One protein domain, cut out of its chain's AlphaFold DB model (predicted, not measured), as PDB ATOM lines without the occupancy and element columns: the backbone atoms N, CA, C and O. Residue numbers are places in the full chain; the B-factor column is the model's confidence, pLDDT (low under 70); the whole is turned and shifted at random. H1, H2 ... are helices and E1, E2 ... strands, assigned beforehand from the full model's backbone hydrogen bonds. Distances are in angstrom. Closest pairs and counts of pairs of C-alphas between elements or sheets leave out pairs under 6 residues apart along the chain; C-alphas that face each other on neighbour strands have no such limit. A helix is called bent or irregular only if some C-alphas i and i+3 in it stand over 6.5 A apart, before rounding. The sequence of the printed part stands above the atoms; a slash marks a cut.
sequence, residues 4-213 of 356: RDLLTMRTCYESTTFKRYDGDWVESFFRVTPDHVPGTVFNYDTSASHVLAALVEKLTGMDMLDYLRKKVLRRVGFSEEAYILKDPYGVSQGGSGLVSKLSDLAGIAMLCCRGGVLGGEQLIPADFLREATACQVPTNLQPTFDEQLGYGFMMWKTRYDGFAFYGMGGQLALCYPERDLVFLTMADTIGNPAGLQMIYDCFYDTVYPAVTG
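AT A GLANCE: This is residues 4 to 213 of the 356 residues of the protein "Class A beta-lactamase-related serine hydrolase" of Clostridium sp. AF46-9NS (UniProt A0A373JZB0). Two parts stand side by side along the longest axis: in one, H1, H2 and H4 pack on the helix H3; in the other, a small sheet of the strands E1, E2 and E3 has H6 over one face and H9 over the other. H4 and H5 lead from the first part to the second, and the loop of residues 77 to 101 runs back to the first part and returns. The printed part has 210 residues with nine named helices and three named strands, in the order H1 to H8, E1, E2, E3, H9; the sheet's order is E1 E2 E3, all antiparallel. The class is mostly helix, with under half of the residues, 95 of 210, in named elements. The whole is compact, with a radius of gyration of the C-alphas of 17.2 A and spans of 52 by 38 by 34 A.

HOW THE PARTS SIT: Begin at H1, residues 4 to 7, which touches the hub H3, residues 46 to 60; the closest C-alphas are those of Leu 6 and Ala 48, 5.2 A apart, and H3 touches H1 with residues 48 to 52 alone. H2, residues 25 to 31, touches H3 about perpendicular at 73 degrees, closest at C-alphas Val 26 and Val 51, 5.5 A. H4, residues 64 to 71, touches H3 at a steep tilt of 54 degrees, the same way, closest at C-alphas Glu 57 and Met 64, 5.7 A. H5, residues 73 to 76, and H4 meet only through their link. H5 touches H6, residues 102 to 113, closest at C-alphas Val 76 and Gly 107, 4.9 A. H7, residues 126 to 132, is close to H6 but not clearly touching, with C-alphas Cys 112 and Leu 129 7.0 A apart. Next look for the meander, each strand the antiparallel neighbour of the one before: E1, residues 163 to 167, E2, residues 171 to 176, and E3, residues 181 to 185. In the hairpin of E1 and E2, N 167 and O 171 are within hydrogen-bond range at 2.8 A; in the hairpin of E2 and E3, N 174 and O 183 are at 2.8 A. With H9, residues 195 to 212, there are three layers, helices on both faces of the sheet: H6 over E2 and E3 at a height over the sheet of 8.4 A, and H9 on the opposite face at 10.1 A. H8, residues 146 to 149, is close to H9 but not clearly touching, with C-alphas Asp 146 and Gln 197 7.5 A apart. Every O i to N i+4 pair is within hydrogen-bond range in H3, H4 and H7, against 7 of 8 in H6, 12 of 14 in H9 and 1 of 3 in H2, which has 3 of 4 O i to N i+3 pairs within range; H1, H5 and H8 are too short for an i+4 pair.

IN THESE COORDINATES: Find C-alpha 4, where H1 begins, at (271.008, 288.182, 336.741). H3 starts at C-alpha 46, (269.372, 274.798, 330.319), and runs 21.5 A to C-alpha 60. H6 is 16.0 A long, and E2, the longest strand, 16.7 A. H9 runs 24.3 A to C-alpha 212 at (237.463, 286.614, 333.985), has a kink of 27 degrees near residue 206, and is irregular, but only just: C-alphas 205 and 208 are 6.8 A apart.

THE WHOLE: The C-alphas of Asp 22 and Gly 213 are the two farthest apart, at 52.6 A. The printed part has no cut. Among the long links are H5 to H6, with 25 residues, and H1 to H2, with 17. The mean pLDDT of the printed part is 95.3, and no printed residue is under 70.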
ATOM      1  N   ARG A   4     272.140 287.613 337.475       97.81
ATOM      2  CA  ARG A   4     271.008 288.182 336.741       97.81
ATOM      3  C   ARG A   4     271.013 287.746 335.277       97.81
ATOM      4  O   ARG A   4     269.959 287.397 334.767       97.81
ATOM      5  N   ASP A   5     272.180 287.715 334.634       97.81
ATOM      6  CA  ASP A   5     272.308 287.241 333.250       97.81
ATOM      7  C   ASP A   5     271.805 285.789 333.134       97.81
ATOM      8  O   ASP A   5     270.986 285.503 332.263       97.81
ATOM      9  N   LEU A   6     272.193 284.915 334.077       98.31
ATOM     10  CA  LEU A   6     271.719 283.522 334.159       98.31
ATOM     11  C   LEU A   6     270.199 283.435 334.377       98.31
ATOM     12  O   LEU A   6     269.525 282.699 333.668       98.31
ATOM     13  N   LEU A   7     269.650 284.203 335.327       98.44
ATOM     14  CA  LEU A   7     268.209 284.228 335.630       98.44
ATOM     15  C   LEU A   7     267.356 284.674 334.439       98.44
ATOM     16  O   LEU A   7     266.217 284.241 334.312       98.44
ATOM     17  N   THR A   8     267.906 285.535 333.585       98.00
ATOM     18  CA  THR A   8     267.222 286.076 332.401       98.00
ATOM     19  C   THR A   8     267.553 285.336 331.108       98.00
ATOM     20  O   THR A   8     267.216 285.835 330.043       98.00
ATOM     21  N   MET A   9     268.239 284.186 331.168       97.81
ATOM     22  CA  MET A   9     268.664 283.429 329.977       97.81
ATOM     23  C   MET A   9     269.449 284.279 328.960       97.81
ATOM     24  O   MET A   9     269.307 284.141 327.748       97.81
ATOM     25  N   ARG A  10     270.292 285.184 329.464       97.50
ATOM     26  CA  ARG A  10     271.236 285.982 328.668       97.50
ATOM     27  C   ARG A  10     272.654 285.477 328.896       97.50
ATOM     28  O   ARG A  10     273.538 286.233 329.313       97.50
ATOM     29  N   THR A  11     272.854 284.171 328.720       96.19
ATOM     30  CA  THR A  11     274.193 283.569 328.775       96.19
ATOM     31  C   THR A  11     275.000 283.997 327.551       96.19
ATOM     32  O   THR A  11     274.674 284.981 326.895       96.19
ATOM     33  N   CYS A  12     276.117 283.335 327.281       94.25
ATOM     34  CA  CYS A  12     276.888 283.557 326.065       94.25
ATOM     35  C   CYS A  12     276.919 282.312 325.181       94.25
ATOM     36  O   CYS A  12     277.894 282.116 324.462       94.25
ATOM     37  N   TYR A  13     275.893 281.463 325.259       93.69
ATOM     38  CA  TYR A  13     275.847 280.195 324.542       93.69
ATOM     39  C   TYR A  13     274.609 280.104 323.660       93.69
ATOM     40  O   TYR A  13     273.501 280.406 324.098       93.69
ATOM     41  N   GLU A  14     274.785 279.666 322.416       89.88
ATOM     42  CA  GLU A  14     273.674 279.400 321.492       89.88
ATOM     43  C   GLU A  14     272.914 278.112 321.845       89.88
ATOM     44  O   GLU A  14     271.782 277.897 321.415       89.88
ATOM     45  N   SER A  15     273.525 277.241 322.647       90.62
ATOM     46  CA  SER A  15     272.948 275.965 323.051       90.62
ATOM     47  C   SER A  15     273.548 275.456 324.360       90.62
ATOM     48  O   SER A  15     274.640 275.852 324.766       90.62
ATOM     49  N   THR A  16     272.827 274.534 324.999       94.69
ATOM     50  CA  THR A  16     273.206 273.885 326.258       94.69
ATOM     51  C   THR A  16     274.624 273.301 326.218       94.69
ATOM     52  O   THR A  16     274.901 272.341 325.497       94.69
ATOM     53  N   THR A  17     275.515 273.848 327.042       95.00
ATOM     54  CA  THR A  17     276.961 273.558 327.055       95.00
ATOM     55  C   THR A  17     277.317 272.100 327.332       95.00
ATOM     56  O   THR A  17     278.229 271.571 326.703       95.00
ATOM     57  N   PHE A  18     276.581 271.404 328.202       93.75
ATOM     58  CA  PHE A  18     276.867 270.002 328.535       93.75
ATOM     59  C   PHE A  18     276.454 269.004 327.439       93.75
ATOM     60  O   PHE A  18     276.637 267.803 327.594       93.75
ATOM     61  N   LYS A  19     275.909 269.484 326.312       90.38
ATOM     62  CA  LYS A  19     275.759 268.701 325.070       90.38
ATOM     63  C   LYS A  19     276.949 268.865 324.115       90.38
ATOM     64  O   LYS A  19     277.037 268.145 323.128       90.38
ATOM     65  N   ARG A  20     277.826 269.841 324.379       87.69
ATOM     66  CA  ARG A  20     279.008 270.206 323.572       87.69
ATOM     67  C   ARG A  20     280.323 269.814 324.249       87.69
ATOM     68  O   ARG A  20     281.389 270.057 323.692       87.69
ATOM     69  N   TYR A  21     280.254 269.279 325.463       87.50
ATOM     70  CA  TYR A  21     281.403 268.965 326.294       87.50
ATOM     71  C   TYR A  21     281.159 267.650 327.023       87.50
ATOM     72  O   TYR A  21     280.180 267.520 327.761       87.50
ATOM     73  N   ASP A  22     282.077 266.707 326.837       82.19
ATOM     74  CA  ASP A  22     282.079 265.439 327.554       82.19
ATOM     75  C   ASP A  22     282.696 265.656 328.941       82.19
ATOM     76  O   ASP A  22     283.913 265.767 329.086       82.19
ATOM     77  N   GLY A  23     281.858 265.744 329.973       84.88
ATOM     78  CA  GLY A  23     282.324 265.885 331.348       84.88
ATOM     79  C   GLY A  23     281.281 266.468 332.294       84.88
ATOM     80  O   GLY A  23     280.076 266.298 332.094       84.88
ATOM     81  N   ASP A  24     281.764 267.144 333.336       93.69
ATOM     82  CA  ASP A  24     280.937 267.777 334.363       93.69
ATOM     83  C   ASP A  24     280.060 268.867 333.740       93.69
ATOM     84  O   ASP A  24     280.526 269.724 332.980       93.69
ATOM     85  N   TRP A  25     278.756 268.808 334.024       95.75
ATOM     86  CA  TRP A  25     277.786 269.709 333.415       95.75
ATOM     87  C   TRP A  25     278.002 271.156 333.858       95.75
ATOM     88  O   TRP A  25     277.870 272.070 333.041       95.75
ATOM     89  N   VAL A  26     278.388 271.380 335.113       96.88
ATOM     90  CA  VAL A  26     278.747 272.695 335.646       96.88
ATOM     91  C   VAL A  26     280.066 273.163 335.038       96.88
ATOM     92  O   VAL A  26     280.164 274.310 334.604       96.88
ATOM     93  N   GLU A  27     281.069 272.285 334.952       96.00
ATOM     94  CA  GLU A  27     282.363 272.596 334.329       96.00
ATOM     95  C   GLU A  27     282.200 273.021 332.865       96.00
ATOM     96  O   GLU A  27     282.831 273.990 332.430       96.00
ATOM     97  N   SER A  28     281.317 272.346 332.118       95.56
ATOM     98  CA  SER A  28     281.054 272.650 330.708       95.56
ATOM     99  C   SER A  28     280.709 274.125 330.491       95.56
ATOM    100  O   SER A  28     281.190 274.738 329.541       95.56
ATOM    101  N   PHE A  29     279.946 274.726 331.408       95.62
ATOM    102  CA  PHE A  29     279.522 276.120 331.325       95.62
ATOM    103  C   PHE A  29     280.680 277.114 331.468       95.62
ATOM    104  O   PHE A  29     280.555 278.265 331.074       95.62
ATOM    105  N   PHE A  30     281.811 276.699 332.036       94.31
ATOM    106  CA  PHE A  30     282.998 277.546 332.173       94.31
ATOM    107  C   PHE A  30     284.092 277.214 331.154       94.31
ATOM    108  O   PHE A  30     285.061 277.967 331.042       94.31
ATOM    109  N   ARG A  31     283.961 276.102 330.421       92.88
ATOM    110  CA  ARG A  31     284.939 275.649 329.420       92.88
ATOM    111  C   ARG A  31     284.498 275.846 327.987       92.88
ATOM    112  O   ARG A  31     285.350 276.074 327.130       92.88
ATOM    113  N   VAL A  32     283.201 275.717 327.719       91.19
ATOM    114  CA  VAL A  32     282.677 275.930 326.378       91.19
ATOM    115  C   VAL A  32     282.920 277.382 325.988       91.19
ATOM    116  O   VAL A  32     282.706 278.327 326.751       91.19
ATOM    117  N   THR A  33     283.392 277.516 324.764       89.25
ATOM    118  CA  THR A  33     283.505 278.736 323.991       89.25
ATOM    119  C   THR A  33     282.237 279.577 324.012       89.25
ATOM    120  O   THR A  33     281.200 279.084 323.574       89.25
ATOM    121  N   PRO A  34     282.297 280.842 324.454       90.88
ATOM    122  CA  PRO A  34     281.210 281.782 324.225       90.88
ATOM    123  C   PRO A  34     280.941 281.965 322.726       90.88
ATOM    124  O   PRO A  34     281.881 282.083 321.946       90.88
ATOM    125  N   ASP A  35     279.671 282.036 322.343       88.31
ATOM    126  CA  ASP A  35     279.228 282.274 320.965       88.31
ATOM    127  C   ASP A  35     278.922 283.774 320.729       88.31
ATOM    128  O   ASP A  35     279.042 284.280 319.618       88.31
ATOM    129  N   HIS A  36     278.569 284.519 321.786       92.12
ATOM    130  CA  HIS A  36     278.214 285.946 321.731       92.12
ATOM    131  C   HIS A  36     278.514 286.675 323.058       92.12
ATOM    132  O   HIS A  36     279.009 286.082 324.020       92.12
ATOM    133  N   VAL A  37     278.254 287.988 323.139       94.62
ATOM    134  CA  VAL A  37     278.522 288.789 324.351       94.62
ATOM    135  C   VAL A  37     277.582 288.354 325.488       94.62
ATOM    136  O   VAL A  37     276.372 288.374 325.302       94.62
ATOM    137  N   PRO A  38     278.074 288.013 326.695       94.56
ATOM    138  CA  PRO A  38     277.209 287.609 327.804       94.56
ATOM    139  C   PRO A  38     276.379 288.775 328.357       94.56
ATOM    140  O   PRO A  38     276.912 289.864 328.626       94.56
ATOM    141  N   GLY A  39     275.115 288.504 328.677       96.12
ATOM    142  CA  GLY A  39     274.185 289.459 329.283       96.12
ATOM    143  C   GLY A  39     273.525 290.416 328.288       96.12
ATOM    144  O   GLY A  39     273.082 291.479 328.716       96.12
ATOM    145  N   THR A  40     273.508 290.090 326.990       95.94
ATOM    146  CA  THR A  40     272.908 290.920 325.931       95.94
ATOM    147  C   THR A  40     271.609 290.306 325.402       95.94
ATOM    148  O   THR A  40     270.546 290.682 325.881       95.94
ATOM    149  N   VAL A  41     271.670 289.349 324.472       96.19
ATOM    150  CA  VAL A  41     270.501 288.724 323.826       96.19
ATOM    151  C   VAL A  41     269.943 287.554 324.635       96.19
ATOM    152  O   VAL A  41     270.672 286.893 325.375       96.19
ATOM    153  N   PHE A  42     268.644 287.285 324.488       97.25
ATOM    154  CA  PHE A  42     268.004 286.107 325.073       97.25
ATOM    155  C   PHE A  42     268.297 284.850 324.250       97.25
ATOM    156  O   PHE A  42     268.065 284.821 323.034       97.25
ATOM    157  N   ASN A  43     268.698 283.781 324.932       95.19
ATOM    158  CA  ASN A  43     268.677 282.420 324.415       95.19
ATOM    159  C   ASN A  43     268.416 281.430 325.553       95.19
ATOM    160  O   ASN A  43     269.158 281.401 326.533       95.19
ATOM    161  N   TYR A  44     267.369 280.614 325.429       95.12
ATOM    162  CA  TYR A  44     266.993 279.685 326.490       95.12
ATOM    163  C   TYR A  44     268.060 278.593 326.664       95.12
ATOM    164  O   TYR A  44     268.197 277.696 325.832       95.12
ATOM    165  N   ASP A  45     268.811 278.664 327.764       95.44
ATOM    166  CA  ASP A  45     269.975 277.818 328.019       95.44
ATOM    167  C   ASP A  45     269.807 277.021 329.319       95.44
ATOM    168  O   ASP A  45     269.995 277.527 330.426       95.44
ATOM    169  N   THR A  46     269.506 275.728 329.185       96.56
ATOM    170  CA  THR A  46     269.372 274.798 330.319       96.56
ATOM    171  C   THR A  46     270.622 274.749 331.207       96.56
ATOM    172  O   THR A  46     270.502 274.501 332.412       96.56
ATOM    173  N   SER A  47     271.816 275.014 330.663       96.94
ATOM    174  CA  SER A  47     273.043 275.075 331.460       96.94
ATOM    175  C   SER A  47     273.015 276.214 332.476       96.94
ATOM    176  O   SER A  47     273.544 276.053 333.575       96.94
ATOM    177  N   ALA A  48     272.350 277.332 332.165       97.56
ATOM    178  CA  ALA A  48     272.233 278.476 333.066       97.56
ATOM    179  C   ALA A  48     271.534 278.086 334.375       97.56
ATOM    180  O   ALA A  48     272.053 278.314 335.471       97.56
ATOM    181  N   SER A  49     270.373 277.435 334.259       97.62
ATOM    182  CA  SER A  49     269.604 276.952 335.407       97.62
ATOM    183  C   SER A  49     270.346 275.857 336.169       97.62
ATOM    184  O   SER A  49     270.302 275.825 337.398       97.62
ATOM    185  N   HIS A  50     271.071 274.984 335.462       97.94
ATOM    186  CA  HIS A  50     271.886 273.946 336.091       97.94
ATOM    187  C   HIS A  50     273.020 274.536 336.947       97.94
ATOM    188  O   HIS A  50     273.171 274.159 338.108       97.94
ATOM    189  N   VAL A  51     273.750 275.533 336.435       98.19
ATOM    190  CA  VAL A  51     274.791 276.243 337.199       98.19
ATOM    191  C   VAL A  51     274.209 276.976 338.408       98.19
ATOM    192  O   VAL A  51     274.826 276.987 339.473       98.19
ATOM    193  N   LEU A  52     273.014 277.561 338.289       98.38
ATOM    194  CA  LEU A  52     272.335 278.190 339.426       98.38
ATOM    195  C   LEU A  52     271.945 277.173 340.507       98.38
ATOM    196  O   LEU A  52     272.134 277.462 341.689       98.38
ATOM    197  N   ALA A  53     271.461 275.985 340.132       98.19
ATOM    198  CA  ALA A  53     271.207 274.910 341.091       98.19
ATOM    199  C   ALA A  53     272.503 274.473 341.789       98.19
ATOM    200  O   ALA A  53     272.552 274.453 343.018       98.19
ATOM    201  N   ALA A  54     273.578 274.247 341.028       98.31
ATOM    202  CA  ALA A  54     274.890 273.905 341.576       98.31
ATOM    203  C   ALA A  54     275.416 274.971 342.551       98.31
ATOM    204  O   ALA A  54     275.990 274.652 343.593       98.31
ATOM    205  N   LEU A  55     275.194 276.255 342.245       98.31
ATOM    206  CA  LEU A  55     275.559 277.364 343.124       98.31
ATOM    207  C   LEU A  55     274.794 277.307 344.454       98.31
ATOM    208  O   LEU A  55     275.404 277.495 345.507       98.31
ATOM    209  N   VAL A  56     273.487 277.027 344.431       98.19
ATOM    210  CA  VAL A  56     272.684 276.873 345.655       98.19
ATOM    211  C   VAL A  56     273.162 275.674 346.472       98.19
ATOM    212  O   VAL A  56     273.381 275.823 347.676       98.19
ATOM    213  N   GLU A  57     273.385 274.516 345.848       98.56
ATOM    214  CA  GLU A  57     273.872 273.325 346.558       98.56
ATOM    215  C   GLU A  57     275.249 273.584 347.181       98.56
ATOM    216  O   GLU A  57     275.462 273.315 348.363       98.56
ATOM    217  N   LYS A  58     276.157 274.237 346.444       98.19
ATOM    218  CA  LYS A  58     277.488 274.615 346.941       98.19
ATOM    219  C   LYS A  58     277.434 275.565 348.138       98.19
ATOM    220  O   LYS A  58     278.220 275.413 349.069       98.19
ATOM    221  N   LEU A  59     276.550 276.565 348.113       98.44
ATOM    222  CA  LEU A  59     276.445 277.561 349.187       98.44
ATOM    223  C   LEU A  59     275.730 277.026 350.429       98.44
ATOM    224  O   LEU A  59     276.004 277.477 351.539       98.44
ATOM    225  N   THR A  60     274.791 276.102 350.249       98.19
ATOM    226  CA  THR A  60     273.963 275.583 351.343       98.19
ATOM    227  C   THR A  60     274.498 274.274 351.923       98.19
ATOM    228  O   THR A  60     274.179 273.956 353.068       98.19
ATOM    229  N   GLY A  61     275.291 273.520 351.154       98.12
ATOM    230  CA  GLY A  61     275.695 272.153 351.484       98.12
ATOM    231  C   GLY A  61     274.532 271.156 351.477       98.12
ATOM    232  O   GLY A  61     274.643 270.098 352.089       98.12
ATOM    233  N   MET A  62     273.402 271.510 350.856       98.25
ATOM    234  CA  MET A  62     272.186 270.699 350.786       98.25
ATOM    235  C   MET A  62     271.795 270.460 349.332       98.25
ATOM    236  O   MET A  62     272.000 271.334 348.492       98.25
ATOM    237  N   ASP A  63     271.138 269.334 349.069       97.12
ATOM    238  CA  ASP A  63     270.455 269.110 347.796       97.12
ATOM    239  C   ASP A  63     269.395 270.193 347.542       97.12
ATOM    240  O   ASP A  63     268.696 270.639 348.463       97.12
ATOM    241  N   MET A  64     269.241 270.596 346.278       96.69
ATOM    242  CA  MET A  64     268.401 271.730 345.882       96.69
ATOM    243  C   MET A  64     266.961 271.599 346.400       96.69
ATOM    244  O   MET A  64     266.413 272.537 346.988       96.69
ATOM    245  N   LEU A  65     266.341 270.428 346.217       97.06
ATOM    246  CA  LEU A  65     264.955 270.208 346.635       97.06
ATOM    247  C   LEU A  65     264.810 270.206 348.162       97.06
ATOM    248  O   LEU A  65     263.839 270.756 348.684       97.06
ATOM    249  N   ASP A  66     265.782 269.663 348.892       97.56
ATOM    250  CA  ASP A  66     265.755 269.622 350.356       97.56
ATOM    251  C   ASP A  66     265.945 271.008 350.972       97.56
ATOM    252  O   ASP A  66     265.271 271.366 351.948       97.56
ATOM    253  N   TYR A  67     266.805 271.827 350.364       97.88
ATOM    254  CA  TYR A  67     266.921 273.234 350.714       97.88
ATOM    255  C   TYR A  67     265.583 273.964 350.515       97.88
ATOM    256  O   TYR A  67     265.089 274.619 351.440       97.88
ATOM    257  N   LEU A  68     264.945 273.802 349.350       96.81
ATOM    258  CA  LEU A  68     263.651 274.424 349.054       96.81
ATOM    259  C   LEU A  68     262.524 273.912 349.967       96.81
ATOM    260  O   LEU A  68     261.708 274.715 350.427       96.81
ATOM    261  N   ARG A  69     262.494 272.618 350.310       97.12
ATOM    262  CA  ARG A  69     261.568 272.032 351.300       97.12
ATOM    263  C   ARG A  69     261.675 272.692 352.655       97.12
ATOM    264  O   ARG A  69     260.653 273.066 353.231       97.12
ATOM    265  N   LYS A  70     262.903 272.862 353.148       96.75
ATOM    266  CA  LYS A  70     263.167 273.518 354.432       96.75
ATOM    267  C   LYS A  70     262.731 274.982 354.429       96.75
ATOM    268  O   LYS A  70     262.298 275.479 355.464       96.75
ATOM    269  N   LYS A  71     262.872 275.676 353.297       95.75
ATOM    270  CA  LYS A  71     262.567 277.107 353.184       95.75
ATOM    271  C   LYS A  71     261.090 277.400 352.949       95.75
ATOM    272  O   LYS A  71     260.551 278.283 353.608       95.75
ATOM    273  N   VAL A  72     260.450 276.693 352.021       96.75
ATOM    274  CA  VAL A  72     259.110 277.067 351.548       96.75
ATOM    275  C   VAL A  72     258.238 275.885 351.132       96.75
ATOM    276  O   VAL A  72     257.053 275.889 351.452       96.75
ATOM    277  N   LEU A  73     258.782 274.849 350.477       97.06
ATOM    278  CA  LEU A  73     257.936 273.874 349.774       97.06
ATOM    279  C   LEU A  73     257.043 273.050 350.717       97.06
ATOM    280  O   LEU A  73     255.875 272.827 350.407       97.06
ATOM    281  N   ARG A  74     257.516 272.700 351.923       96.50
ATOM    282  CA  ARG A  74     256.668 272.024 352.927       96.50
ATOM    283  C   ARG A  74     255.475 272.870 353.364       96.50
ATOM    284  O   ARG A  74     254.418 272.328 353.665       96.50
ATOM    285  N   ARG A  75     255.623 274.199 353.383       96.12
ATOM    286  CA  ARG A  75     254.550 275.119 353.792       96.12
ATOM    287  C   ARG A  75     253.422 275.182 352.771       96.12
ATOM    288  O   ARG A  75     252.288 275.434 353.154       96.12
ATOM    289  N   VAL A  76     253.732 274.932 351.500       96.25
ATOM    290  CA  VAL A  76     252.753 274.888 350.404       96.25
ATOM    291  C   VAL A  76     252.307 273.461 350.063       96.25
ATOM    292  O   VAL A  76     251.655 273.257 349.045       96.25
ATOM    293  N   GLY A  77     252.631 272.480 350.915       95.25
ATOM    294  CA  GLY A  77     252.162 271.099 350.774       95.25
ATOM    295  C   GLY A  77     252.874 270.285 349.693       95.25
ATOM    296  O   GLY A  77     252.318 269.295 349.228       95.25
ATOM    297  N   PHE A  78     254.080 270.686 349.289       97.31
ATOM    298  CA  PHE A  78     254.867 269.952 348.300       97.31
ATOM    299  C   PHE A  78     255.257 268.568 348.828       97.31
ATOM    300  O   PHE A  78     255.731 268.439 349.961       97.31
ATOM    301  N   SER A  79     255.081 267.545 347.998       96.75
ATOM    302  CA  SER A  79     255.244 266.148 348.386       96.75
ATOM    303  C   SER A  79     256.679 265.769 348.793       96.75
ATOM    304  O   SER A  79     257.682 266.247 348.245       96.75
ATOM    305  N   GLU A  80     256.793 264.869 349.772       96.31
ATOM    306  CA  GLU A  80     258.085 264.286 350.170       96.31
ATOM    307  C   GLU A  80     258.545 263.214 349.163       96.31
ATOM    308  O   GLU A  80     259.737 262.937 349.076       96.31
ATOM    309  N   GLU A  81     257.635 262.662 348.347       96.56
ATOM    310  CA  GLU A  81     257.981 261.703 347.289       96.56
ATOM    311  C   GLU A  81     258.597 262.356 346.044       96.56
ATOM    312  O   GLU A  81     259.199 261.657 345.229       96.56
ATOM    313  N   ALA A  82     258.452 263.673 345.870       97.62
ATOM    314  CA  ALA A  82     259.084 264.380 344.764       97.62
ATOM    315  C   ALA A  82     260.617 264.322 344.853       97.62
ATOM    316  O   ALA A  82     261.207 264.307 345.935       97.62
ATOM    317  N   TYR A  83     261.287 264.338 343.708       97.88
ATOM    318  CA  TYR A  83     262.746 264.350 343.648       97.88
ATOM    319  C   TYR A  83     263.231 265.075 342.399       97.88
ATOM    320  O   TYR A  83     262.495 265.230 341.428       97.88
ATOM    321  N   ILE A  84     264.482 265.530 342.430       98.31
ATOM    322  CA  ILE A  84     265.167 266.065 341.254       98.31
ATOM    323  C   ILE A  84     266.225 265.046 340.850       98.31
ATOM    324  O   ILE A  84     267.052 264.658 341.678       98.31
ATOM    325  N   LEU A  85     266.198 264.611 339.590       98.12
ATOM    326  CA  LEU A  85     267.259 263.782 339.025       98.12
ATOM    327  C   LEU A  85     268.622 264.461 339.207       98.12
ATOM    328  O   LEU A  85     268.744 265.682 339.092       98.12
ATOM    329  N   LYS A  86     269.654 263.664 339.477       97.00
ATOM    330  CA  LYS A  86     271.034 264.147 339.527       97.00
ATOM    331  C   LYS A  86     271.670 264.082 338.137       97.00
ATOM    332  O   LYS A  86     271.244 263.304 337.280       97.00
ATOM    333  N   ASP A  87     272.644 264.943 337.891       95.12
ATOM    334  CA  ASP A  87     273.559 264.799 336.764       95.12
ATOM    335  C   ASP A  87     274.579 263.665 337.047       95.12
ATOM    336  O   ASP A  87     274.583 263.094 338.146       95.12
ATOM    337  N   PRO A  88     275.454 263.306 336.088       94.06
ATOM    338  CA  PRO A  88     276.476 262.277 336.302       94.06
ATOM    339  C   PRO A  88     277.487 262.577 337.427       94.06
ATOM    340  O   PRO A  88     278.233 261.679 337.814       94.06
ATOM    341  N   TYR A  89     277.514 263.805 337.954       93.62
ATOM    342  CA  TYR A  89     278.453 264.290 338.967       93.62
ATOM    343  C   TYR A  89     277.787 264.522 340.336       93.62
ATOM    344  O   TYR A  89     278.452 264.915 341.293       93.62
ATOM    345  N   GLY A  90     276.493 264.202 340.464       95.25
ATOM    346  CA  GLY A  90     275.738 264.257 341.717       95.25
ATOM    347  C   GLY A  90     275.040 265.591 341.999       95.25
ATOM    348  O   GLY A  90     274.405 265.728 343.046       95.25
ATOM    349  N   VAL A  91     275.096 266.554 341.079       97.44
ATOM    350  CA  VAL A  91     274.420 267.855 341.190       97.44
ATOM    351  C   VAL A  91     272.959 267.712 340.774       97.44
ATOM    352  O   VAL A  91     272.648 267.032 339.793       97.44
ATOM    353  N   SER A  92     272.017 268.331 341.493       98.19
ATOM    354  CA  SER A  92     270.616 268.330 341.043       98.19
ATOM    355  C   SER A  92     270.461 269.022 339.688       98.19
ATOM    356  O   SER A  92     270.958 270.127 339.468       98.19
ATOM    357  N   GLN A  93     269.723 268.399 338.767       97.56
ATOM    358  CA  GLN A  93     269.451 268.980 337.454       97.56
ATOM    359  C   GLN A  93     268.625 270.272 337.592       97.56
ATOM    360  O   GLN A  93     267.421 270.236 337.800       97.56
ATOM    361  N   GLY A  94     269.268 271.439 337.482       95.25
ATOM    362  CA  GLY A  94     268.598 272.730 337.694       95.25
ATOM    363  C   GLY A  94     267.666 273.213 336.579       95.25
ATOM    364  O   GLY A  94     266.902 274.145 336.804       95.25
ATOM    365  N   GLY A  95     267.720 272.618 335.385       92.31
ATOM    366  CA  GLY A  95     266.874 272.996 334.240       92.31
ATOM    367  C   GLY A  95     265.902 271.907 333.771       92.31
ATOM    368  O   GLY A  95     265.235 272.086 332.756       92.31
ATOM    369  N   SER A  96     265.846 270.767 334.467       93.50
ATOM    370  CA  SER A  96     265.029 269.596 334.121       93.50
ATOM    371  C   SER A  96     264.901 268.652 335.323       93.50
ATOM    372  O   SER A  96     265.330 268.967 336.424       93.50
ATOM    373  N   GLY A  97     264.315 267.470 335.130       94.81
ATOM    374  CA  GLY A  97     264.499 266.347 336.054       94.81
ATOM    375  C   GLY A  97     263.729 266.412 337.374       94.81
ATOM    376  O   GLY A  97     263.806 265.451 338.137       94.81
ATOM    377  N   LEU A  98     262.971 267.478 337.650       96.88
ATOM    378  CA  LEU A  98     261.992 267.479 338.735       96.88
ATOM    379  C   LEU A  98     260.863 266.494 338.410       96.88
ATOM    380  O   LEU A  98     260.130 266.669 337.439       96.88
ATOM    381  N   VAL A  99     260.693 265.495 339.268       97.12
ATOM    382  CA  VAL A  99     259.571 264.558 339.259       97.12
ATOM    383  C   VAL A  99     258.673 264.911 340.440       97.12
ATOM    384  O   VAL A  99     259.105 264.859 341.590       97.12
ATOM    385  N   SER A 100     257.439 265.327 340.157       96.44
ATOM    386  CA  SER A 100     256.475 265.791 341.165       96.44
ATOM    387  C   SER A 100     255.033 265.615 340.682       96.44
ATOM    388  O   SER A 100     254.795 265.293 339.516       96.44
ATOM    389  N   LYS A 101     254.059 265.811 341.576       95.88
ATOM    390  CA  LYS A 101     252.627 265.818 341.241       95.88
ATOM    391  C   LYS A 101     252.200 267.204 340.759       95.88
ATOM    392  O   LYS A 101     252.768 268.213 341.163       95.88
ATOM    393  N   LEU A 102     251.113 267.285 339.987       95.50
ATOM    394  CA  LEU A 102     250.539 268.577 339.572       95.50
ATOM    395  C   LEU A 102     250.157 269.459 340.774       95.50
ATOM    396  O   LEU A 102     250.321 270.676 340.737       95.50
ATOM    397  N   SER A 103     249.709 268.835 341.870       95.25
ATOM    398  CA  SER A 103     249.404 269.512 343.136       95.25
ATOM    399  C   SER A 103     250.623 270.170 343.786       95.25
ATOM    400  O   SER A 103     250.470 271.194 344.447       95.25
ATOM    401  N   ASP A 104     251.822 269.618 343.588       95.94
ATOM    402  CA  ASP A 104     253.058 270.181 344.134       95.94
ATOM    403  C   ASP A 104     253.387 271.510 343.436       95.94
ATOM    404  O   ASP A 104     253.699 272.513 344.085       95.94
ATOM    405  N   LEU A 105     253.220 271.547 342.108       95.62
ATOM    406  CA  LEU A 105     253.368 272.763 341.309       95.62
ATOM    407  C   LEU A 105     252.285 273.803 341.637       95.62
ATOM    408  O   LEU A 105     252.576 274.998 341.676       95.62
ATOM    409  N   ALA A 106     251.057 273.366 341.934       96.69
ATOM    410  CA  ALA A 106     249.954 274.259 342.287       96.69
ATOM    411  C   ALA A 106     250.264 275.136 343.506       96.69
ATOM    412  O   ALA A 106     250.002 276.338 343.486       96.69
ATOM    413  N   GLY A 107     250.850 274.546 344.554       96.31
ATOM    414  CA  GLY A 107     251.179 275.261 345.786       96.31
ATOM    415  C   GLY A 107     252.186 276.390 345.560       96.31
ATOM    416  O   GLY A 107     251.974 277.511 346.027       96.31
ATOM    417  N   ILE A 108     253.259 276.123 344.806       97.12
ATOM    418  CA  ILE A 108     254.278 277.140 344.518       97.12
ATOM    419  C   ILE A 108     253.791 278.179 343.500       97.12
ATOM    420  O   ILE A 108     254.041 279.368 343.689       97.12
ATOM    421  N   ALA A 109     253.034 277.766 342.478       98.00
ATOM    422  CA  ALA A 109     252.419 278.675 341.513       98.00
ATOM    423  C   ALA A 109     251.468 279.656 342.203       98.00
ATOM    424  O   ALA A 109     251.580 280.862 342.003       98.00
ATOM    425  N   MET A 110     250.600 279.159 343.089       97.88
ATOM    426  CA  MET A 110     249.678 280.005 343.842       97.88
ATOM    427  C   MET A 110     250.408 280.928 344.827       97.88
ATOM    428  O   MET A 110     250.040 282.093 344.960       97.88
ATOM    429  N   LEU A 111     251.475 280.449 345.483       98.19
ATOM    430  CA  LEU A 111     252.303 281.296 346.346       98.19
ATOM    431  C   LEU A 111     252.905 282.470 345.563       98.19
ATOM    432  O   LEU A 111     252.816 283.611 346.011       98.19
ATOM    433  N   CYS A 112     253.489 282.208 344.393       98.25
ATOM    434  CA  CYS A 112     254.036 283.254 343.529       98.25
ATOM    435  C   CYS A 112     252.938 284.179 342.982       98.25
ATOM    436  O   CYS A 112     253.116 285.395 342.988       98.25
ATOM    437  N   CYS A 113     251.792 283.624 342.566       98.12
ATOM    438  CA  CYS A 113     250.635 284.373 342.062       98.12
ATOM    439  C   CYS A 113     250.119 285.384 343.098       98.12
ATOM    440  O   CYS A 113     249.812 286.524 342.760       98.12
ATOM    441  N   ARG A 114     250.145 285.008 344.381       97.75
ATOM    442  CA  ARG A 114     249.768 285.857 345.523       97.75
ATOM    443  C   ARG A 114     250.916 286.709 346.068       97.75
ATOM    444  O   ARG A 114     250.913 287.085 347.240       97.75
ATOM    445  N   GLY A 115     251.933 286.988 345.253       97.56
ATOM    446  CA  GLY A 115     253.043 287.866 345.629       97.56
ATOM    447  C   GLY A 115     253.910 287.321 346.765       97.56
ATOM    448  O   GLY A 115     254.527 288.094 347.495       97.56
ATOM    449  N   GLY A 116     253.959 285.998 346.939       97.94
ATOM    450  CA  GLY A 116     254.800 285.329 347.927       97.94
ATOM    451  C   GLY A 116     254.193 285.243 349.326       97.94
ATOM    452  O   GLY A 116     254.922 284.911 350.263       97.94
ATOM    453  N   VAL A 117     252.898 285.539 349.481       98.00
ATOM    454  CA  VAL A 117     252.199 285.541 350.772       98.00
ATOM    455  C   VAL A 117     251.412 284.247 350.983       98.00
ATOM    456  O   VAL A 117     250.610 283.844 350.141       98.00
ATOM    457  N   LEU A 118     251.584 283.622 352.152       96.81
ATOM    458  CA  LEU A 118     250.795 282.470 352.592       96.81
ATOM    459  C   LEU A 118     250.302 282.686 354.022       96.81
ATOM    460  O   LEU A 118     251.103 282.880 354.933       96.81
ATOM    461  N   GLY A 119     248.984 282.644 354.236       94.69
ATOM    462  CA  GLY A 119     248.401 282.804 355.575       94.69
ATOM    463  C   GLY A 119     248.754 284.135 356.257       94.69
ATOM    464  O   GLY A 119     248.836 284.184 357.478       94.69
ATOM    465  N   GLY A 120     249.002 285.194 355.477       96.06
ATOM    466  CA  GLY A 120     249.425 286.510 355.973       96.06
ATOM    467  C   GLY A 120     250.935 286.670 356.196       96.06
ATOM    468  O   GLY A 120     251.377 287.768 356.516       96.06
ATOM    469  N   GLU A 121     251.737 285.622 355.999       97.19
ATOM    470  CA  GLU A 121     253.196 285.676 356.117       97.19
ATOM    471  C   GLU A 121     253.869 285.790 354.742       97.19
ATOM    472  O   GLU A 121     253.512 285.073 353.805       97.19
ATOM    473  N   GLN A 122     254.878 286.660 354.629       97.75
ATOM    474  CA  GLN A 122     255.696 286.813 353.424       97.75
ATOM    475  C   GLN A 122     256.782 285.726 353.365       97.75
ATOM    476  O   GLN A 122     257.787 285.811 354.068       97.75
ATOM    477  N   LEU A 123     256.607 284.722 352.504       97.44
ATOM    478  CA  LEU A 123     257.557 283.611 352.341       97.44
ATOM    479  C   LEU A 123     258.598 283.856 351.245       97.44
ATOM    480  O   LEU A 123     259.724 283.372 351.342       97.44
ATOM    481  N   ILE A 124     258.227 284.600 350.203       97.38
ATOM    482  CA  ILE A 124     259.126 285.031 349.123       97.38
ATOM    483  C   ILE A 124     259.048 286.555 349.055       97.38
ATOM    484  O   ILE A 124     257.932 287.049 348.992       97.38
ATOM    485  N   PRO A 125     260.150 287.325 349.066       97.88
ATOM    486  CA  PRO A 125     260.072 288.787 349.072       97.88
ATOM    487  C   PRO A 125     259.250 289.349 347.901       97.88
ATOM    488  O   PRO A 125     259.505 289.012 346.744       97.88
ATOM    489  N   ALA A 126     258.296 290.237 348.197       97.50
ATOM    490  CA  ALA A 126     257.397 290.812 347.193       97.50
ATOM    491  C   ALA A 126     258.147 291.590 346.098       97.50
ATOM    492  O   ALA A 126     257.829 291.454 344.918       97.50
ATOM    493  N   ASP A 127     259.181 292.353 346.466       97.75
ATOM    494  CA  ASP A 127     259.994 293.099 345.498       97.75
ATOM    495  C   ASP A 127     260.757 292.169 344.545       97.75
ATOM    496  O   ASP A 127     260.841 292.458 343.353       97.75
ATOM    497  N   PHE A 128     261.245 291.028 345.049       97.75
ATOM    498  CA  PHE A 128     261.885 290.012 344.216       97.75
ATOM    499  C   PHE A 128     260.890 289.399 343.234       97.75
ATOM    500  O   PHE A 128     261.211 289.293 342.058       97.75
ATOM    501  N   LEU A 129     259.684 289.023 343.680       97.81
ATOM    502  CA  LEU A 129     258.677 288.457 342.777       97.81
ATOM    503  C   LEU A 129     258.228 289.462 341.721       97.81
ATOM    504  O   LEU A 129     258.165 289.098 340.554       97.81
ATOM    505  N   ARG A 130     258.003 290.726 342.099       96.69
ATOM    506  CA  ARG A 130     257.665 291.788 341.143       96.69
ATOM    507  C   ARG A 130     258.723 291.910 340.049       96.69
ATOM    508  O   ARG A 130     258.379 292.064 338.883       96.69
ATOM    509  N   GLU A 131     260.000 291.834 340.416       97.12
ATOM    510  CA  GLU A 131     261.100 291.865 339.456       97.12
ATOM    511  C   GLU A 131     261.193 290.568 338.632       97.12
ATOM    512  O   GLU A 131     261.342 290.626 337.412       97.12
ATOM    513  N   ALA A 132     261.039 289.410 339.277       98.06
ATOM    514  CA  ALA A 132     261.112 288.092 338.654       98.06
ATOM    515  C   ALA A 132     260.015 287.855 337.611       98.06
ATOM    516  O   ALA A 132     260.270 287.188 336.613       98.06
ATOM    517  N   THR A 133     258.815 288.403 337.817       97.06
ATOM    518  CA  THR A 133     257.667 288.253 336.907       97.06
ATOM    519  C   THR A 133     257.531 289.405 335.905       97.06
ATOM    520  O   THR A 133     256.639 289.385 335.049       97.06
ATOM    521  N   ALA A 134     258.363 290.445 336.025       95.19
ATOM    522  CA  ALA A 134     258.443 291.522 335.044       95.19
ATOM    523  C   ALA A 134     259.230 291.062 333.810       95.19
ATOM    524  O   ALA A 134     260.088 290.187 333.898       95.19
ATOM    525  N   CYS A 135     258.952 291.669 332.655       95.31
ATOM    526  CA  CYS A 135     259.753 291.433 331.460       95.31
ATOM    527  C   CYS A 135     261.135 292.076 331.648       95.31
ATOM    528  O   CYS A 135     261.246 293.297 331.756       95.31
ATOM    529  N   GLN A 136     262.170 291.244 331.736       96.06
ATOM    530  CA  GLN A 136     263.567 291.648 331.917       96.06
ATOM    531  C   GLN A 136     264.344 291.635 330.597       96.06
ATOM    532  O   GLN A 136     265.377 292.296 330.491       96.06
ATOM    533  N   VAL A 137     263.871 290.869 329.614       95.81
ATOM    534  CA  VAL A 137     264.475 290.742 328.287       95.81
ATOM    535  C   VAL A 137     263.391 290.398 327.253       95.81
ATOM    536  O   VAL A 137     262.504 289.587 327.551       95.81
ATOM    537  N   PRO A 138     263.422 291.014 326.056       94.50
ATOM    538  CA  PRO A 138     262.523 290.658 324.968       94.50
ATOM    539  C   PRO A 138     262.848 289.265 324.419       94.50
ATOM    540  O   PRO A 138     263.992 288.811 324.436       94.50
ATOM    541  N   THR A 139     261.827 288.585 323.904       95.50
ATOM    542  CA  THR A 139     261.939 287.223 323.362       95.50
ATOM    543  C   THR A 139     261.292 287.093 321.984       95.50
ATOM    544  O   THR A 139     260.945 285.997 321.560       95.50
ATOM    545  N   ASN A 140     261.171 288.197 321.244       92.31
ATOM    546  CA  ASN A 140     260.464 288.302 319.957       92.31
ATOM    547  C   ASN A 140     260.905 287.289 318.885       92.31
ATOM    548  O   ASN A 140     260.155 287.014 317.957       92.31
ATOM    549  N   LEU A 141     262.112 286.733 319.013       92.94
ATOM    550  CA  LEU A 141     262.671 285.725 318.107       92.94
ATOM    551  C   LEU A 141     262.376 284.274 318.552       92.94
ATOM    552  O   LEU A 141     262.978 283.337 318.027       92.94
ATOM    553  N   GLN A 142     261.533 284.052 319.568       91.88
ATOM    554  CA  GLN A 142     261.052 282.708 319.908       91.88
ATOM    555  C   GLN A 142     260.039 282.201 318.874       91.88
ATOM    556  O   GLN A 142     259.313 282.999 318.287       91.88
ATOM    557  N   PRO A 143     259.978 280.882 318.628       84.94
ATOM    558  CA  PRO A 143     259.165 280.331 317.545       84.94
ATOM    559  C   PRO A 143     257.659 280.338 317.837       84.94
ATOM    560  O   PRO A 143     256.869 280.363 316.899       84.94
ATOM    561  N   THR A 144     257.244 280.300 319.105       87.56
ATOM    562  CA  THR A 144     255.825 280.273 319.490       87.56
ATOM    563  C   THR A 144     255.371 281.642 319.990       87.56
ATOM    564  O   THR A 144     256.147 282.383 320.593       87.56
ATOM    565  N   PHE A 145     254.108 281.993 319.737       89.19
ATOM    566  CA  PHE A 145     253.580 283.330 320.022       89.19
ATOM    567  C   PHE A 145     253.664 283.687 321.510       89.19
ATOM    568  O   PHE A 145     254.157 284.755 321.865       89.19
ATOM    569  N   ASP A 146     253.224 282.787 322.394       92.06
ATOM    570  CA  ASP A 146     253.235 283.050 323.836       92.06
ATOM    571  C   ASP A 146     254.664 283.131 324.410       92.06
ATOM    572  O   ASP A 146     254.902 283.883 325.355       92.06
ATOM    573  N   GLU A 147     255.648 282.456 323.804       92.50
ATOM    574  CA  GLU A 147     257.062 282.595 324.181       92.50
ATOM    575  C   GLU A 147     257.681 283.918 323.696       92.50
ATOM    576  O   GLU A 147     258.733 284.315 324.192       92.50
ATOM    577  N   GLN A 148     257.053 284.656 322.775       92.69
ATOM    578  CA  GLN A 148     257.543 285.966 322.315       92.69
ATOM    579  C   GLN A 148     257.172 287.129 323.250       92.69
ATOM    580  O   GLN A 148     257.602 288.261 323.027       92.69
ATOM    581  N   LEU A 149     256.391 286.877 324.306       92.69
ATOM    582  CA  LEU A 149     255.853 287.920 325.190       92.69
ATOM    583  C   LEU A 149     256.863 288.459 326.219       92.69
ATOM    584  O   LEU A 149     256.549 289.378 326.976       92.69
ATOM    585  N   GLY A 150     258.078 287.914 326.245       94.94
ATOM    586  CA  GLY A 150     259.164 288.321 327.129       94.94
ATOM    587  C   GLY A 150     259.492 287.302 328.218       94.94
ATOM    588  O   GLY A 150     258.756 286.346 328.474       94.94
ATOM    589  N   TYR A 151     260.615 287.539 328.893       97.56
ATOM    590  CA  TYR A 151     261.126 286.660 329.943       97.56
ATOM    591  C   TYR A 151     261.598 287.446 331.166       97.56
ATOM    592  O   TYR A 151     262.188 288.522 331.043       97.56
ATOM    593  N   GLY A 152     261.320 286.909 332.351       97.75
ATOM    594  CA  GLY A 152     261.714 287.450 333.647       97.75
ATOM    595  C   GLY A 152     262.881 286.686 334.272       97.75
ATOM    596  O   GLY A 152     263.852 286.349 333.599       97.75
ATOM    597  N   PHE A 153     262.809 286.409 335.575       98.31
ATOM    598  CA  PHE A 153     263.756 285.512 336.246       98.31
ATOM    599  C   PHE A 153     263.218 284.088 336.236       98.31
ATOM    600  O   PHE A 153     262.405 283.720 337.082       98.31
ATOM    601  N   MET A 154     263.697 283.281 335.291       97.31
ATOM    602  CA  MET A 154     263.279 281.890 335.097       97.31
ATOM    603  C   MET A 154     261.772 281.696 334.829       97.31
ATOM    604  O   MET A 154     261.238 280.603 335.012       97.31
ATOM    605  N   MET A 155     261.075 282.758 334.414       97.94
ATOM    606  CA  MET A 155     259.624 282.790 334.213       97.94
ATOM    607  C   MET A 155     259.300 283.476 332.889       97.94
ATOM    608  O   MET A 155     259.829 284.549 332.598       97.94
ATOM    609  N   TRP A 156     258.403 282.882 332.111       97.75
ATOM    610  CA  TRP A 156     257.898 283.482 330.879       97.75
ATOM    611  C   TRP A 156     256.826 284.520 331.191       97.75
ATOM    612  O   TRP A 156     256.097 284.386 332.176       97.75
ATOM    613  N   LYS A 157     256.701 285.548 330.355       96.25
ATOM    614  CA  LYS A 157     255.506 286.395 330.333       96.25
ATOM    615  C   LYS A 157     254.371 285.666 329.625       96.25
ATOM    616  O   LYS A 157     254.594 284.754 328.839       96.25
ATOM    617  N   THR A 158     253.147 286.069 329.929       93.94
ATOM    618  CA  THR A 158     251.944 285.541 329.285       93.94
ATOM    619  C   THR A 158     251.104 286.687 328.745       93.94
ATOM    620  O   THR A 158     251.367 287.860 329.029       93.94
ATOM    621  N   ARG A 159     250.034 286.347 328.021       92.62
ATOM    622  CA  ARG A 159     248.952 287.291 327.726       92.62
ATOM    623  C   ARG A 159     248.383 287.843 329.039       92.62
ATOM    624  O   ARG A 159     248.579 287.253 330.104       92.62
ATOM    625  N   TYR A 160     247.675 288.965 328.967       90.19
ATOM    626  CA  TYR A 160     247.012 289.608 330.111       90.19
ATOM    627  C   TYR A 160     247.926 289.832 331.334       90.19
ATOM    628  O   TYR A 160     247.533 289.573 332.470       90.19
ATOM    629  N   ASP A 161     249.163 290.273 331.092       88.50
ATOM    630  CA  ASP A 161     250.161 290.650 332.106       88.50
ATOM    631  C   ASP A 161     250.560 289.566 333.126       88.50
ATOM    632  O   ASP A 161     251.288 289.850 334.083       88.50
ATOM    633  N   GLY A 162     250.186 288.306 332.896       94.62
ATOM    634  CA  GLY A 162     250.570 287.182 333.749       94.62
ATOM    635  C   GLY A 162     252.026 286.729 333.573       94.62
ATOM    636  O   GLY A 162     252.858 287.376 332.918       94.62
ATOM    637  N   PHE A 163     252.348 285.607 334.207       97.81
ATOM    638  CA  PHE A 163     253.633 284.924 334.076       97.81
ATOM    639  C   PHE A 163     253.449 283.405 334.111       97.81
ATOM    640  O   PHE A 163     252.439 282.911 334.610       97.81
ATOM    641  N   ALA A 164     254.427 282.663 333.597       97.94
ATOM    642  CA  ALA A 164     254.358 281.214 333.509       97.94
ATOM    643  C   ALA A 164     255.648 280.509 333.933       97.94
ATOM    644  O   ALA A 164     256.757 280.911 333.567       97.94
ATOM    645  N   PHE A 165     255.477 279.387 334.635       97.31
ATOM    646  CA  PHE A 165     256.460 278.306 334.615       97.31
ATOM    647  C   PHE A 165     256.162 277.416 333.415       97.31
ATOM    648  O   PHE A 165     255.015 277.010 333.225       97.31
ATOM    649  N   TYR A 166     257.186 277.113 332.624       95.12
ATOM    650  CA  TYR A 166     257.045 276.307 331.419       95.12
ATOM    651  C   TYR A 166     258.145 275.246 331.357       95.12
ATOM    652  O   TYR A 166     259.334 275.556 331.428       95.12
ATOM    653  N   GLY A 167     257.723 273.989 331.231       94.50
ATOM    654  CA  GLY A 167     258.555 272.842 330.907       94.50
ATOM    655  C   GLY A 167     258.133 272.180 329.593       94.50
ATOM    656  O   GLY A 167     256.955 272.164 329.225       94.50
ATOM    657  N   MET A 168     259.114 271.589 328.913       91.88
ATOM    658  CA  MET A 168     258.960 270.883 327.638       91.88
ATOM    659  C   MET A 168     257.772 269.904 327.632       91.88
ATOM    660  O   MET A 168     257.535 269.184 328.603       91.88
ATOM    661  N   GLY A 169     257.035 269.866 326.518       90.56
ATOM    662  CA  GLY A 169     255.868 268.993 326.336       90.56
ATOM    663  C   GLY A 169     254.556 269.545 326.904       90.56
ATOM    664  O   GLY A 169     253.555 268.839 326.867       90.56
ATOM    665  N   GLY A 170     254.547 270.787 327.405       93.94
ATOM    666  CA  GLY A 170     253.340 271.447 327.909       93.94
ATOM    667  C   GLY A 170     253.150 271.326 329.418       93.94
ATOM    668  O   GLY A 170     252.014 271.272 329.888       93.94
ATOM    669  N   GLN A 171     254.243 271.291 330.190       95.94
ATOM    670  CA  GLN A 171     254.166 271.420 331.648       95.94
ATOM    671  C   GLN A 171     254.019 272.908 331.965       95.94
ATOM    672  O   GLN A 171     255.012 273.636 331.938       95.94
ATOM    673  N   LEU A 172     252.796 273.385 332.190       96.94
ATOM    674  CA  LEU A 172     252.528 274.810 332.379       96.94
ATOM    675  C   LEU A 172     252.004 275.093 333.777       96.94
ATOM    676  O   LEU A 172     251.218 274.329 334.336       96.94
ATOM    677  N   ALA A 173     252.398 276.248 334.299       98.19
ATOM    678  CA  ALA A 173     251.702 276.941 335.368       98.19
ATOM    679  C   ALA A 173     251.528 278.406 334.979       98.19
ATOM    680  O   ALA A 173     252.428 279.213 335.199       98.19
ATOM    681  N   LEU A 174     250.380 278.735 334.391       98.19
ATOM    682  CA  LEU A 174     250.021 280.102 334.021       98.19
ATOM    683  C   LEU A 174     249.448 280.801 335.247       98.19
ATOM    684  O   LEU A 174     248.509 280.291 335.853       98.19
ATOM    685  N   CYS A 175     250.004 281.950 335.614       98.44
ATOM    686  CA  CYS A 175     249.679 282.667 336.839       98.44
ATOM    687  C   CYS A 175     249.224 284.094 336.517       98.44
ATOM    688  O   CYS A 175     249.950 284.853 335.875       98.44
ATOM    689  N   TYR A 176     248.057 284.481 337.036       97.06
ATOM    690  CA  TYR A 176     247.447 285.798 336.829       97.06
ATOM    691  C   TYR A 176     247.150 286.460 338.179       97.06
ATOM    692  O   TYR A 176     246.046 286.304 338.707       97.06
ATOM    693  N   PRO A 177     248.119 287.203 338.752       95.75
ATOM    694  CA  PRO A 177     247.990 287.813 340.077       95.75
ATOM    695  C   PRO A 177     246.736 288.665 340.255       95.75
ATOM    696  O   PRO A 177     246.027 288.519 341.246       95.75
ATOM    697  N   GLU A 178     246.402 289.507 339.272       92.88
ATOM    698  CA  GLU A 178     245.227 290.385 339.357       92.88
ATOM    699  C   GLU A 178     243.885 289.644 339.362       92.88
ATOM    700  O   GLU A 178     242.837 290.256 339.572       92.88
ATOM    701  N   ARG A 179     243.893 288.349 339.043       94.12
ATOM    702  CA  ARG A 179     242.703 287.497 338.984       94.12
ATOM    703  C   ARG A 179     242.731 286.394 340.043       94.12
ATOM    704  O   ARG A 179     241.799 285.600 340.074       94.12
ATOM    705  N   ASP A 180     243.781 286.339 340.873       95.44
ATOM    706  CA  ASP A 180     244.055 285.242 341.815       95.44
ATOM    707  C   ASP A 180     243.855 283.857 341.166       95.44
ATOM    708  O   ASP A 180     243.222 282.956 341.718       95.44
ATOM    709  N   LEU A 181     244.344 283.720 339.928       96.81
ATOM    710  CA  LEU A 181     244.086 282.572 339.065       96.81
ATOM    711  C   LEU A 181     245.398 281.893 338.684       96.81
ATOM    712  O   LEU A 181     246.322 282.536 338.182       96.81
ATOM    713  N   VAL A 182     245.429 280.569 338.838       98.00
ATOM    714  CA  VAL A 182     246.452 279.717 338.231       98.00
ATOM    715  C   VAL A 182     245.803 278.639 337.373       98.00
ATOM    716  O   VAL A 182     244.793 278.052 337.757       98.00
ATOM    717  N   PHE A 183     246.406 278.360 336.225       98.00
ATOM    718  CA  PHE A 183     246.049 277.246 335.357       98.00
ATOM    719  C   PHE A 183     247.265 276.344 335.181       98.00
ATOM    720  O   PHE A 183     248.364 276.827 334.921       98.00
ATOM    721  N   LEU A 184     247.070 275.039 335.361       98.12
ATOM    722  CA  LEU A 184     248.153 274.067 335.419       98.12
ATOM    723  C   LEU A 184     247.910 272.947 334.419       98.12
ATOM    724  O   LEU A 184     246.800 272.418 334.346       98.12
ATOM    725  N   THR A 185     248.961 272.526 333.726       97.44
ATOM    726  CA  THR A 185     248.924 271.357 332.846       97.44
ATOM    727  C   THR A 185     250.122 270.455 333.089       97.44
ATOM    728  O   THR A 185     251.236 270.913 333.334       97.44
ATOM    729  N   MET A 186     249.875 269.152 332.987       95.56
ATOM    730  CA  MET A 186     250.887 268.141 332.706       95.56
ATOM    731  C   MET A 186     250.477 267.470 331.403       95.56
ATOM    732  O   MET A 186     249.375 266.927 331.317       95.56
ATOM    733  N   ALA A 187     251.323 267.562 330.386       95.06
ATOM    734  CA  ALA A 187     251.012 267.118 329.032       95.06
ATOM    735  C   ALA A 187     252.232 266.456 328.381       95.06
ATOM    736  O   ALA A 187     253.334 266.499 328.919       95.06
ATOM    737  N   ASP A 188     252.038 265.831 327.225       95.06
ATOM    738  CA  ASP A 188     253.140 265.408 326.363       95.06
ATOM    739  C   ASP A 188     252.803 265.769 324.919       95.06
ATOM    740  O   ASP A 188     252.144 265.026 324.190       95.06
ATOM    741  N   THR A 189     253.207 266.975 324.531       94.25
ATOM    742  CA  THR A 189     253.020 267.500 323.177       94.25
ATOM    743  C   THR A 189     254.290 267.429 322.335       94.25
ATOM    744  O   THR A 189     254.338 268.064 321.287       94.25
ATOM    745  N   ILE A 190     255.331 266.694 322.756       90.12
ATOM    746  CA  ILE A 190     256.650 266.720 322.092       90.12
ATOM    747  C   ILE A 190     256.546 266.320 320.611       90.12
ATOM    748  O   ILE A 190     257.232 266.887 319.764       90.12
ATOM    749  N   GLY A 191     255.653 265.381 320.285       91.56
ATOM    750  CA  GLY A 191     255.417 264.930 318.910       91.56
ATOM    751  C   GLY A 191     254.587 265.879 318.035       91.56
ATOM    752  O   GLY A 191     254.390 265.579 316.861       91.56
ATOM    753  N   ASN A 192     254.078 266.991 318.573       91.69
ATOM    754  CA  ASN A 192     253.251 267.951 317.844       91.69
ATOM    755  C   ASN A 192     253.811 269.378 318.009       91.69
ATOM    756  O   ASN A 192     253.589 269.987 319.058       91.69
ATOM    757  N   PRO A 193     254.458 269.952 316.975       85.12
ATOM    758  CA  PRO A 193     255.014 271.307 317.024       85.12
ATOM    759  C   PRO A 193     254.004 272.400 317.408       85.12
ATOM    760  O   PRO A 193     254.378 273.378 318.046       85.12
ATOM    761  N   ALA A 194     252.720 272.223 317.077       89.94
ATOM    762  CA  ALA A 194     251.656 273.163 317.433       89.94
ATOM    763  C   ALA A 194     251.022 272.872 318.804       89.94
ATOM    764  O   ALA A 194     250.258 273.684 319.321       89.94
ATOM    765  N   GLY A 195     251.315 271.719 319.416       93.00
ATOM    766  CA  GLY A 195     250.575 271.219 320.573       93.00
ATOM    767  C   GLY A 195     250.646 272.133 321.797       93.00
ATOM    768  O   GLY A 195     249.654 272.269 322.506       93.00
ATOM    769  N   LEU A 196     251.776 272.811 322.015       92.62
ATOM    770  CA  LEU A 196     251.896 273.800 323.089       92.62
ATOM    771  C   LEU A 196     251.004 275.023 322.838       92.62
ATOM    772  O   LEU A 196     250.273 275.439 323.735       92.62
ATOM    773  N   GLN A 197     251.040 275.575 321.621       93.50
ATOM    774  CA  GLN A 197     250.232 276.738 321.251       93.50
ATOM    775  C   GLN A 197     248.735 276.417 321.349       93.50
ATOM    776  O   GLN A 197     247.975 277.204 321.898       93.50
ATOM    777  N   MET A 198     248.333 275.204 320.958       95.06
ATOM    778  CA  MET A 198     246.958 274.726 321.131       95.06
ATOM    779  C   MET A 198     246.514 274.702 322.601       95.06
ATOM    780  O   MET A 198     245.352 274.984 322.880       95.06
ATOM    781  N   ILE A 199     247.397 274.365 323.553       95.50
ATOM    782  CA  ILE A 199     247.061 274.421 324.987       95.50
ATOM    783  C   ILE A 199     246.820 275.873 325.419       95.50
ATOM    784  O   ILE A 199     245.831 276.139 326.107       95.50
ATOM    785  N   TYR A 200     247.693 276.799 325.009       95.12
ATOM    786  CA  TYR A 200     247.521 278.226 325.287       95.12
ATOM    787  C   TYR A 200     246.209 278.754 324.706       95.12
ATOM    788  O   TYR A 200     245.406 279.319 325.447       95.12
ATOM    789  N   ASP A 201     245.958 278.529 323.418       94.69
ATOM    790  CA  ASP A 201     244.771 279.037 322.730       94.69
ATOM    791  C   ASP A 201     243.491 278.447 323.331       94.69
ATOM    792  O   ASP A 201     242.596 279.193 323.711       94.69
ATOM    793  N   CYS A 202     243.443 277.133 323.592       95.00
ATOM    794  CA  CYS A 202     242.322 276.522 324.311       95.00
ATOM    795  C   CYS A 202     242.062 277.199 325.664       95.00
ATOM    796  O   CYS A 202     240.908 277.454 326.013       95.00
ATOM    797  N   PHE A 203     243.105 277.494 326.444       95.62
ATOM    798  CA  PHE A 203     242.945 278.195 327.715       95.62
ATOM    799  C   PHE A 203     242.401 279.617 327.520       95.62
ATOM    800  O   PHE A 203     241.447 279.995 328.205       95.62
ATOM    801  N   TYR A 204     242.968 280.393 326.596       94.31
ATOM    802  CA  TYR A 204     242.592 281.793 326.383       94.31
ATOM    803  C   TYR A 204     241.276 281.997 325.640       94.31
ATOM    804  O   TYR A 204     240.652 283.033 325.846       94.31
ATOM    805  N   ASP A 205     240.832 281.029 324.847       93.38
ATOM    806  CA  ASP A 205     239.579 281.110 324.094       93.38
ATOM    807  C   ASP A 205     238.393 280.574 324.905       93.38
ATOM    808  O   ASP A 205     237.244 280.935 324.650       93.38
ATOM    809  N   THR A 206     238.647 279.709 325.898       93.50
ATOM    810  CA  THR A 206     237.578 279.033 326.652       93.50
ATOM    811  C   THR A 206     237.593 279.354 328.144       93.50
ATOM    812  O   THR A 206     236.637 279.927 328.665       93.50
ATOM    813  N   VAL A 207     238.668 279.009 328.856       94.31
ATOM    814  CA  VAL A 207     238.713 279.063 330.324       94.31
ATOM    815  C   VAL A 207     238.907 280.494 330.811       94.31
ATOM    816  O   VAL A 207     238.172 280.944 331.689       94.31
ATOM    817  N   TYR A 208     239.875 281.220 330.249       94.56
ATOM    818  CA  TYR A 208     240.195 282.573 330.697       94.56
ATOM    819  C   TYR A 208     239.002 283.533 330.549       94.56
ATOM    820  O   TYR A 208     238.660 284.179 331.545       94.56
ATOM    821  N   PRO A 209     238.288 283.595 329.404       93.25
ATOM    822  CA  PRO A 209     237.122 284.462 329.256       93.25
ATOM    823  C   PRO A 209     235.971 284.037 330.166       93.25
ATOM    824  O   PRO A 209     235.316 284.891 330.758       93.25
ATOM    825  N   ALA A 210     235.751 282.729 330.343       93.38
ATOM    826  CA  ALA A 210     234.689 282.220 331.212       93.38
ATOM    827  C   ALA A 210     234.906 282.575 332.693       93.38
ATOM    828  O   ALA A 210     233.940 282.829 333.409       93.38
ATOM    829  N   VAL A 211     236.162 282.607 333.155       93.50
ATOM    830  CA  VAL A 211     236.506 282.921 334.553       93.50
ATOM    831  C   VAL A 211     236.642 284.427 334.792       93.50
ATOM    832  O   VAL A 211     236.311 284.904 335.876       93.50
ATOM    833  N   THR A 212     237.120 285.189 333.805       91.75
ATOM    834  CA  THR A 212     237.463 286.614 333.985       91.75
ATOM    835  C   THR A 212     236.479 287.590 333.342       91.75
ATOM    836  O   THR A 212     236.513 288.778 333.658       91.75
ATOM    837  N   GLY A 213     235.617 287.123 332.434       89.69
ATOM    838  CA  GLY A 213     234.734 287.969 331.630       89.69
ATOM    839  C   GLY A 213     235.448 288.786 330.546       89.69
ATOM    840  O   GLY A 213     234.827 289.682 329.981       89.69
TER     841      GLY A 213